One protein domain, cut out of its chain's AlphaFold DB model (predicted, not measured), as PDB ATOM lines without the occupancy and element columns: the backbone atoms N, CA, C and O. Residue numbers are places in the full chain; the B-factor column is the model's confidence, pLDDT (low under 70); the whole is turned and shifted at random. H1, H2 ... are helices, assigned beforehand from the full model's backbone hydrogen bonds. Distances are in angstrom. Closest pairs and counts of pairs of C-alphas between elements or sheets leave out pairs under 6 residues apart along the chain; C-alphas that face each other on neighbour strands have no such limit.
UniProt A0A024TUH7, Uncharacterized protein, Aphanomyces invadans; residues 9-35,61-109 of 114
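AT A GLANCE: This is residues 9 to 35 and 61 to 109 of the 114 residues of an uncharacterized protein of Aphanomyces invadans (UniProt A0A024TUH7). Look for two long separate helices: H1 is a lone rod, and H3 has the short H2 crossing near it around Ala 86, with a loop between them that folds back. No helix touches another, and residues 94 to 109 stick out as an arm. The printed part has 76 residues with three named helices, H1, H2, H3 in chain order, and no named strand: all helix, extended, radius of gyration of the C-alphas 22.1 A, spans 69 by 36 by 21 A.

HOW THE PARTS SIT: Find H1, residues 9 to 33; it is apart from H2, residues 61 to 69, and from H3, residues 80 to 108. H2 and H3 are close but not clearly touching, their closest C-alphas, Leu 67 and Ala 86, 6.7 A apart. They run opposite ways at a steep tilt of 62 degrees. In H1, H2 and H3 every O i to N i+4 pair is within hydrogen-bond range.

IN THESE COORDINATES: Start at C-alpha 9, (194.661, 313.931, 302.419); H1 runs 36.4 A from there. H2 spans 12.2 A. H3 runs 41.5 A to C-alpha 108 at (215.634, 337.051, 274.039).

THE WHOLE: Residues 36 to 60 are not printed; C-alphas 35 and 61 are 47.6 A apart. H2 to H3 is a short link. Confidence is under 70 at residues 26 to 35, 74 to 76, 104 and 107 to 109.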
ATOM      1  N   ALA A   9     195.948 314.555 302.124       85.38
ATOM      2  CA  ALA A   9     194.661 313.931 302.419       85.38
ATOM      3  C   ALA A   9     194.348 313.953 303.924       85.38
ATOM      4  O   ALA A   9     193.308 314.465 304.322       85.38
ATOM      5  N   GLU A  10     195.298 313.540 304.769       85.06
ATOM      6  CA  GLU A  10     195.137 313.563 306.233       85.06
ATOM      7  C   GLU A  10     194.874 314.972 306.779       85.06
ATOM      8  O   GLU A  10     194.075 315.155 307.697       85.06
ATOM      9  N   ARG A  11     195.526 315.996 306.212       84.50
ATOM     10  CA  ARG A  11     195.309 317.391 306.630       84.50
ATOM     11  C   ARG A  11     193.941 317.913 306.199       84.50
ATOM     12  O   ARG A  11     193.310 318.636 306.970       84.50
ATOM     13  N   MET A  12     193.485 317.532 305.007       84.50
ATOM     14  CA  MET A  12     192.156 317.886 304.504       84.50
ATOM     15  C   MET A  12     191.051 317.206 305.321       84.50
ATOM     16  O   MET A  12     190.078 317.864 305.693       84.50
ATOM     17  N   ASP A  13     191.229 315.936 305.685       89.31
ATOM     18  CA  ASP A  13     190.284 315.205 306.535       89.31
ATOM     19  C   ASP A  13     190.227 315.792 307.951       89.31
ATOM     20  O   ASP A  13     189.140 316.021 308.491       89.31
ATOM     21  N   ALA A  14     191.382 316.142 308.528       88.31
ATOM     22  CA  ALA A  14     191.444 316.821 309.820       88.31
ATOM     23  C   ALA A  14     190.759 318.201 309.789       88.31
ATOM     24  O   ALA A  14     190.045 318.563 310.730       88.31
ATOM     25  N   GLN A  15     190.923 318.971 308.706       82.88
ATOM     26  CA  GLN A  15     190.205 320.237 308.520       82.88
ATOM     27  C   GLN A  15     188.696 320.028 308.385       82.88
ATOM     28  O   GLN A  15     187.923 320.766 309.001       82.88
ATOM     29  N   ARG A  16     188.267 319.014 307.627       89.50
ATOM     30  CA  ARG A  16     186.848 318.686 307.445       89.50
ATOM     31  C   ARG A  16     186.186 318.304 308.768       89.50
ATOM     32  O   ARG A  16     185.099 318.803 309.059       89.50
ATOM     33  N   LEU A  17     186.849 317.479 309.579       86.62
ATOM     34  CA  LEU A  17     186.385 317.112 310.921       86.62
ATOM     35  C   LEU A  17     186.257 318.343 311.822       86.62
ATOM     36  O   LEU A  17     185.196 318.578 312.399       86.62
ATOM     37  N   ARG A  18     187.295 319.184 311.866       83.81
ATOM     38  CA  ARG A  18     187.295 320.407 312.679       83.81
ATOM     39  C   ARG A  18     186.178 321.373 312.272       83.81
ATOM     40  O   ARG A  18     185.519 321.946 313.135       83.81
ATOM     41  N   TYR A  19     185.940 321.534 310.971       87.19
ATOM     42  CA  TYR A  19     184.845 322.354 310.454       87.19
ATOM     43  C   TYR A  19     183.468 321.797 310.844       87.19
ATOM     44  O   TYR A  19     182.597 322.556 311.268       87.19
ATOM     45  N   MET A  20     183.268 320.477 310.762       87.25
ATOM     46  CA  MET A  20     182.010 319.842 311.173       87.25
ATOM     47  C   MET A  20     181.749 319.999 312.675       87.25
ATOM     48  O   MET A  20     180.626 320.319 313.064       87.25
ATOM     49  N   GLU A  21     182.772 319.857 313.519       86.25
ATOM     50  CA  GLU A  21     182.653 320.107 314.962       86.25
ATOM     51  C   GLU A  21     182.281 321.562 315.271       86.25
ATOM     52  O   GLU A  21     181.384 321.814 316.078       86.25
ATOM     53  N   LEU A  22     182.930 322.523 314.608       78.06
ATOM     54  CA  LEU A  22     182.615 323.950 314.736       78.06
ATOM     55  C   LEU A  22     181.175 324.250 314.301       78.06
ATOM     56  O   LEU A  22     180.452 324.953 315.008       78.06
ATOM     57  N   LYS A  23     180.729 323.664 313.186       82.25
ATOM     58  CA  LYS A  23     179.363 323.822 312.672       82.25
ATOM     59  C   LYS A  23     178.313 323.264 313.640       82.25
ATOM     60  O   LYS A  23     177.287 323.901 313.870       82.25
ATOM     61  N   LEU A  24     178.575 322.105 314.246       75.94
ATOM     62  CA  LEU A  24     177.684 321.514 315.250       75.94
ATOM     63  C   LEU A  24     177.600 322.362 316.526       75.94
ATOM     64  O   LEU A  24     176.510 322.517 317.078       75.94
ATOM     65  N   ARG A  25     178.721 322.940 316.977       71.62
ATOM     66  CA  ARG A  25     178.744 323.852 318.135       71.62
ATOM     67  C   ARG A  25     177.961 325.133 317.858       71.62
ATOM     68  O   ARG A  25     177.081 325.469 318.640       71.62
ATOM     69  N   SER A  26     178.176 325.753 316.698       69.69
ATOM     70  CA  SER A  26     177.430 326.945 316.274       69.69
ATOM     71  C   SER A  26     175.914 326.715 316.259       69.69
ATOM     72  O   SER A  26     175.153 327.566 316.715       69.69
ATOM     73  N   ASN A  27     175.461 325.555 315.773       66.12
ATOM     74  CA  ASN A  27     174.037 325.215 315.775       66.12
ATOM     75  C   ASN A  27     173.495 324.991 317.195       66.12
ATOM     76  O   ASN A  27     172.349 325.332 317.481       66.12
ATOM     77  N   ARG A  28     174.305 324.430 318.097       59.84
ATOM     78  CA  ARG A  28     173.921 324.209 319.496       59.84
ATOM     79  C   ARG A  28     173.802 325.524 320.269       59.84
ATOM     80  O   ARG A  28     172.839 325.683 321.016       59.84
ATOM     81  N   ASP A  29     174.718 326.460 320.043       58.78
ATOM     82  CA  ASP A  29     174.702 327.781 320.678       58.78
ATOM     83  C   ASP A  29     173.540 328.644 320.148       58.78
ATOM     84  O   ASP A  29     172.875 329.333 320.921       58.78
ATOM     85  N   SER A  30     173.203 328.514 318.860       55.09
ATOM     86  CA  SER A  30     172.023 329.152 318.254       55.09
ATOM     87  C   SER A  30     170.697 328.628 318.833       55.09
ATOM     88  O   SER A  30     169.797 329.410 319.145       55.09
ATOM     89  N   ILE A  31     170.578 327.316 319.070       51.00
ATOM     90  CA  ILE A  31     169.381 326.724 319.695       51.00
ATOM     91  C   ILE A  31     169.300 327.064 321.196       51.00
ATOM     92  O   ILE A  31     168.198 327.209 321.726       51.00
ATOM     93  N   ALA A  32     170.434 327.220 321.887       51.84
ATOM     94  CA  ALA A  32     170.465 327.640 323.289       51.84
ATOM     95  C   ALA A  32     169.996 329.097 323.473       51.84
ATOM     96  O   ALA A  32     169.261 329.379 324.418       51.84
ATOM     97  N   GLN A  33     170.336 329.999 322.545       50.69
ATOM     98  CA  GLN A  33     169.860 331.390 322.562       50.69
ATOM     99  C   GLN A  33     168.349 331.514 322.300       50.69
ATOM    100  O   GLN A  33     167.702 332.401 322.849       50.69
ATOM    101  N   LEU A  34     167.756 330.589 321.540       50.88
ATOM    102  CA  LEU A  34     166.309 330.554 321.281       50.88
ATOM    103  C   LEU A  34     165.472 329.977 322.439       50.88
ATOM    104  O   LEU A  34     164.243 330.035 322.382       50.88
ATOM    105  N   ARG A  35     166.092 329.407 323.484       46.62
ATOM    106  CA  ARG A  35     165.382 328.755 324.607       46.62
ATOM    107  C   ARG A  35     165.374 329.535 325.927       46.62
ATOM    108  O   ARG A  35     164.881 328.997 326.915       46.62
ATOM    109  N   MET A  61     196.323 346.028 293.430       76.00
ATOM    110  CA  MET A  61     195.760 347.301 292.958       76.00
ATOM    111  C   MET A  61     195.688 347.379 291.422       76.00
ATOM    112  O   MET A  61     194.734 347.912 290.857       76.00
ATOM    113  N   GLU A  62     196.640 346.767 290.719       78.69
ATOM    114  CA  GLU A  62     196.684 346.699 289.253       78.69
ATOM    115  C   GLU A  62     195.559 345.836 288.665       78.69
ATOM    116  O   GLU A  62     195.135 346.029 287.517       78.69
ATOM    117  N   VAL A  63     195.095 344.851 289.431       74.56
ATOM    118  CA  VAL A  63     193.972 343.982 289.071       74.56
ATOM    119  C   VAL A  63     192.663 344.732 289.289       74.56
ATOM    120  O   VAL A  63     191.814 344.742 288.397       74.56
ATOM    121  N   GLN A  64     192.540 345.428 290.420       77.12
ATOM    122  CA  GLN A  64     191.377 346.262 290.726       77.12
ATOM    123  C   GLN A  64     191.187 347.378 289.689       77.12
ATOM    124  O   GLN A  64     190.090 347.540 289.158       77.12
ATOM    125  N   ASN A  65     192.261 348.085 289.326       81.44
ATOM    126  CA  ASN A  65     192.225 349.158 288.327       81.44
ATOM    127  C   ASN A  65     191.811 348.653 286.938       81.44
ATOM    128  O   ASN A  65     191.053 349.311 286.227       81.44
ATOM    129  N   TYR A  66     192.271 347.462 286.553       81.81
ATOM    130  CA  TYR A  66     191.890 346.850 285.283       81.81
ATOM    131  C   TYR A  66     190.422 346.433 285.259       81.81
ATOM    132  O   TYR A  66     189.710 346.763 284.312       81.81
ATOM    133  N   LEU A  67     189.942 345.767 286.308       80.00
ATOM    134  CA  LEU A  67     188.526 345.426 286.416       80.00
ATOM    135  C   LEU A  67     187.649 346.689 286.434       80.00
ATOM    136  O   LEU A  67     186.649 346.752 285.719       80.00
ATOM    137  N   ALA A  68     188.075 347.743 287.137       82.00
ATOM    138  CA  ALA A  68     187.402 349.038 287.132       82.00
ATOM    139  C   ALA A  68     187.361 349.682 285.734       82.00
ATOM    140  O   ALA A  68     186.330 350.243 285.366       82.00
ATOM    141  N   SER A  69     188.423 349.552 284.926       83.88
ATOM    142  CA  SER A  69     188.440 350.040 283.533       83.88
ATOM    143  C   SER A  69     187.426 349.331 282.624       83.88
ATOM    144  O   SER A  69     186.970 349.907 281.641       83.88
ATOM    145  N   LEU A  70     187.026 348.109 282.986       79.44
ATOM    146  CA  LEU A  70     185.980 347.332 282.315       79.44
ATOM    147  C   LEU A  70     184.580 347.583 282.907       79.44
ATOM    148  O   LEU A  70     183.623 346.910 282.529       79.44
ATOM    149  N   GLY A  71     184.454 348.518 283.854       80.19
ATOM    150  CA  GLY A  71     183.209 348.795 284.575       80.19
ATOM    151  C   GLY A  71     182.854 347.751 285.639       80.19
ATOM    152  O   GLY A  71     181.758 347.791 286.190       80.19
ATOM    153  N   LEU A  72     183.765 346.827 285.953       76.69
ATOM    154  CA  LEU A  72     183.568 345.744 286.916       76.69
ATOM    155  C   LEU A  72     184.249 346.105 288.242       76.69
ATOM    156  O   LEU A  72     185.325 345.605 288.561       76.69
ATOM    157  N   ARG A  73     183.656 347.009 289.028       73.44
ATOM    158  CA  ARG A  73     184.196 347.320 290.364       73.44
ATOM    159  C   ARG A  73     183.952 346.142 291.295       73.44
ATOM    160  O   ARG A  73     182.827 345.657 291.362       73.44
ATOM    161  N   PHE A  74     184.974 345.726 292.036       66.62
ATOM    162  CA  PHE A  74     184.901 344.567 292.931       66.62
ATOM    163  C   PHE A  74     183.734 344.665 293.931       66.62
ATOM    164  O   PHE A  74     182.974 343.717 294.084       66.62
ATOM    165  N   GLU A  75     183.512 345.855 294.495       66.75
ATOM    166  CA  GLU A  75     182.407 346.173 295.417       66.75
ATOM    167  C   GLU A  75     181.006 346.030 294.792       66.75
ATOM    168  O   GLU A  75     180.013 345.916 295.500       66.75
ATOM    169  N   SER A  76     180.915 346.037 293.458       65.94
ATOM    170  CA  SER A  76     179.657 345.965 292.703       65.94
ATOM    171  C   SER A  76     179.369 344.581 292.111       65.94
ATOM    172  O   SER A  76     178.335 344.392 291.470       65.94
ATOM    173  N   ILE A  77     180.262 343.602 292.313       70.88
ATOM    174  CA  ILE A  77     180.065 342.228 291.839       70.88
ATOM    175  C   ILE A  77     179.133 341.508 292.816       70.88
ATOM    176  O   ILE A  77     179.563 340.849 293.757       70.88
ATOM    177  N   THR A  78     177.834 341.657 292.587       73.25
ATOM    178  CA  THR A  78     176.780 341.029 293.400       73.25
ATOM    179  C   THR A  78     176.043 339.916 292.658       73.25
ATOM    180  O   THR A  78     175.224 339.222 293.255       73.25
ATOM    181  N   THR A  79     176.330 339.730 291.364       78.25
ATOM    182  CA  THR A  79     175.677 338.739 290.502       78.25
ATOM    183  C   THR A  79     176.677 337.739 289.924       78.25
ATOM    184  O   THR A  79     177.820 338.086 289.607       78.25
ATOM    185  N   ASP A  80     176.219 336.502 289.719       79.25
ATOM    186  CA  ASP A  80     177.021 335.424 289.127       79.25
ATOM    187  C   ASP A  80     177.518 335.777 287.717       79.25
ATOM    188  O   ASP A  80     178.638 335.437 287.332       79.25
ATOM    189  N   GLU A  81     176.723 336.525 286.947       79.56
ATOM    190  CA  GLU A  81     177.123 337.005 285.623       79.56
ATOM    191  C   GLU A  81     178.273 338.014 285.691       79.56
ATOM    192  O   GLU A  81     179.223 337.921 284.908       79.56
ATOM    193  N   ALA A  82     178.213 338.973 286.619       75.75
ATOM    194  CA  ALA A  82     179.275 339.959 286.803       75.75
ATOM    195  C   ALA A  82     180.571 339.287 287.276       75.75
ATOM    196  O   ALA A  82     181.654 339.620 286.786       75.75
ATOM    197  N   LEU A  83     180.453 338.287 288.155       80.69
ATOM    198  CA  LEU A  83     181.582 337.481 288.611       80.69
ATOM    199  C   LEU A  83     182.199 336.688 287.453       80.69
ATOM    200  O   LEU A  83     183.410 336.742 287.246       80.69
ATOM    201  N   SER A  84     181.374 336.011 286.652       80.62
ATOM    202  CA  SER A  84     181.823 335.241 285.486       80.62
ATOM    203  C   SER A  84     182.550 336.116 284.460       80.62
ATOM    204  O   SER A  84     183.613 335.740 283.952       80.62
ATOM    205  N   ARG A  85     182.046 337.334 284.209       81.00
ATOM    206  CA  ARG A  85     182.712 338.314 283.335       81.00
ATOM    207  C   ARG A  85     184.046 338.785 283.907       81.00
ATOM    208  O   ARG A  85     185.022 338.841 283.161       81.00
ATOM    209  N   ALA A  86     184.114 339.081 285.205       81.00
ATOM    210  CA  ALA A  86     185.353 339.496 285.861       81.00
ATOM    211  C   ALA A  86     186.415 338.387 285.821       81.00
ATOM    212  O   ALA A  86     187.543 338.631 285.396       81.00
ATOM    213  N   VAL A  87     186.046 337.153 286.174       83.06
ATOM    214  CA  VAL A  87     186.942 335.986 286.132       83.06
ATOM    215  C   VAL A  87     187.437 335.731 284.709       83.06
ATOM    216  O   VAL A  87     188.636 335.559 284.495       83.06
ATOM    217  N   SER A  88     186.542 335.781 283.720       83.31
ATOM    218  CA  SER A  88     186.905 335.603 282.309       83.31
ATOM    219  C   SER A  88     187.857 336.700 281.818       83.31
ATOM    220  O   SER A  88     188.844 336.410 281.141       83.31
ATOM    221  N   ALA A  89     187.619 337.959 282.197       80.75
ATOM    222  CA  ALA A  89     188.492 339.078 281.842       80.75
ATOM    223  C   ALA A  89     189.897 338.954 282.456       80.75
ATOM    224  O   ALA A  89     190.884 339.329 281.813       80.75
ATOM    225  N   LEU A  90     189.999 338.421 283.678       80.81
ATOM    226  CA  LEU A  90     191.278 338.125 284.326       80.81
ATOM    227  C   LEU A  90     191.994 336.947 283.670       80.81
ATOM    228  O   LEU A  90     193.193 337.046 283.419       80.81
ATOM    229  N   ALA A  91     191.275 335.878 283.329       79.50
ATOM    230  CA  ALA A  91     191.842 334.725 282.633       79.50
ATOM    231  C   ALA A  91     192.428 335.115 281.265       79.50
ATOM    232  O   ALA A  91     193.547 334.729 280.936       79.50
ATOM    233  N   VAL A  92     191.722 335.954 280.495       79.94
ATOM    234  CA  VAL A  92     192.230 336.484 279.214       79.94
ATOM    235  C   VAL A  92     193.469 337.356 279.421       79.94
ATOM    236  O   VAL A  92     194.395 337.307 278.610       79.94
ATOM    237  N   ARG A  93     193.508 338.160 280.489       77.12
ATOM    238  CA  ARG A  93     194.679 338.986 280.807       77.12
ATOM    239  C   ARG A  93     195.889 338.122 281.162       77.12
ATOM    240  O   ARG A  93     196.947 338.380 280.605       77.12
ATOM    241  N   LEU A  94     195.713 337.109 282.016       76.12
ATOM    242  CA  LEU A  94     196.762 336.147 282.374       76.12
ATOM    243  C   LEU A  94     197.306 335.436 281.131       76.12
ATOM    244  O   LEU A  94     198.507 335.438 280.897       76.12
ATOM    245  N   TYR A  95     196.418 334.955 280.261       78.69
ATOM    246  CA  TYR A  95     196.830 334.328 279.007       78.69
ATOM    247  C   TYR A  95     197.648 335.271 278.110       78.69
ATOM    248  O   TYR A  95     198.670 334.879 277.555       78.69
ATOM    249  N   LYS A  96     197.238 336.540 277.977       75.75
ATOM    250  CA  LYS A  96     197.987 337.532 277.186       75.75
ATOM    251  C   LYS A  96     199.340 337.872 277.802       75.75
ATOM    252  O   LYS A  96     200.289 338.093 277.054       75.75
ATOM    253  N   THR A  97     199.431 337.947 279.130       73.31
ATOM    254  CA  THR A  97     200.710 338.182 279.809       73.31
ATOM    255  C   THR A  97     201.639 336.989 279.662       73.31
ATOM    256  O   THR A  97     202.812 337.196 279.367       73.31
ATOM    257  N   ASP A  98     201.118 335.768 279.776       72.75
ATOM    258  CA  ASP A  98     201.892 334.539 279.594       72.75
ATOM    259  C   ASP A  98     202.413 334.440 278.155       72.75
ATOM    260  O   ASP A  98     203.601 334.224 277.939       72.75
ATOM    261  N   LEU A  99     201.564 334.735 277.166       76.56
ATOM    262  CA  LEU A  99     201.946 334.752 275.753       76.56
ATOM    263  C   LEU A  99     202.990 335.836 275.437       76.56
ATOM    264  O   LEU A  99     203.933 335.589 274.687       76.56
ATOM    265  N   ALA A 100     202.865 337.030 276.023       72.06
ATOM    266  CA  ALA A 100     203.873 338.082 275.883       72.06
ATOM    267  C   ALA A 100     205.208 337.684 276.533       72.06
ATOM    268  O   ALA A 100     206.276 338.009 276.011       72.06
ATOM    269  N   LEU A 101     205.157 336.956 277.650       73.56
ATOM    270  CA  LEU A 101     206.333 336.463 278.354       73.56
ATOM    271  C   LEU A 101     207.029 335.354 277.550       73.56
ATOM    272  O   LEU A 101     208.239 335.440 277.344       73.56
ATOM    273  N   GLU A 102     206.286 334.396 276.993       71.75
ATOM    274  CA  GLU A 102     206.810 333.383 276.062       71.75
ATOM    275  C   GLU A 102     207.465 334.020 274.829       71.75
ATOM    276  O   GLU A 102     208.596 333.676 274.477       71.75
ATOM    277  N   GLN A 103     206.803 335.001 274.206       74.94
ATOM    278  CA  GLN A 103     207.368 335.750 273.080       74.94
ATOM    279  C   GLN A 103     208.636 336.510 273.476       74.94
ATOM    280  O   GLN A 103     209.594 336.529 272.707       74.94
ATOM    281  N   SER A 104     208.673 337.098 274.676       64.62
ATOM    282  CA  SER A 104     209.864 337.788 275.173       64.62
ATOM    283  C   SER A 104     211.033 336.826 275.391       64.62
ATOM    284  O   SER A 104     212.155 337.161 275.027       64.62
ATOM    285  N   ILE A 105     210.785 335.614 275.898       70.62
ATOM    286  CA  ILE A 105     211.818 334.589 276.097       70.62
ATOM    287  C   ILE A 105     212.358 334.111 274.745       70.62
ATOM    288  O   ILE A 105     213.574 334.063 274.565       70.62
ATOM    289  N   LEU A 106     211.477 333.830 273.779       70.62
ATOM    290  CA  LEU A 106     211.860 333.421 272.422       70.62
ATOM    291  C   LEU A 106     212.618 334.522 271.666       70.62
ATOM    292  O   LEU A 106     213.562 334.235 270.934       70.62
ATOM    293  N   ALA A 107     212.236 335.785 271.856       68.75
ATOM    294  CA  ALA A 107     212.934 336.929 271.271       68.75
ATOM    295  C   ALA A 107     214.272 337.234 271.969       68.75
ATOM    296  O   ALA A 107     215.152 337.847 271.366       68.75
ATOM    297  N   SER A 108     214.434 336.810 273.228       57.69
ATOM    298  CA  SER A 108     215.634 337.051 274.039       57.69
ATOM    299  C   SER A 108     216.677 335.939 273.947       57.69
ATOM    300  O   SER A 108     217.775 336.115 274.470       57.69
ATOM    301  N   THR A 109     216.391 334.806 273.294       56.66
ATOM    302  CA  THR A 109     217.440 333.851 272.916       56.66
ATOM    303  C   THR A 109     218.150 334.370 271.666       56.66
ATOM    304  O   THR A 109     217.574 334.287 270.578       56.66
TER     305      THR A 109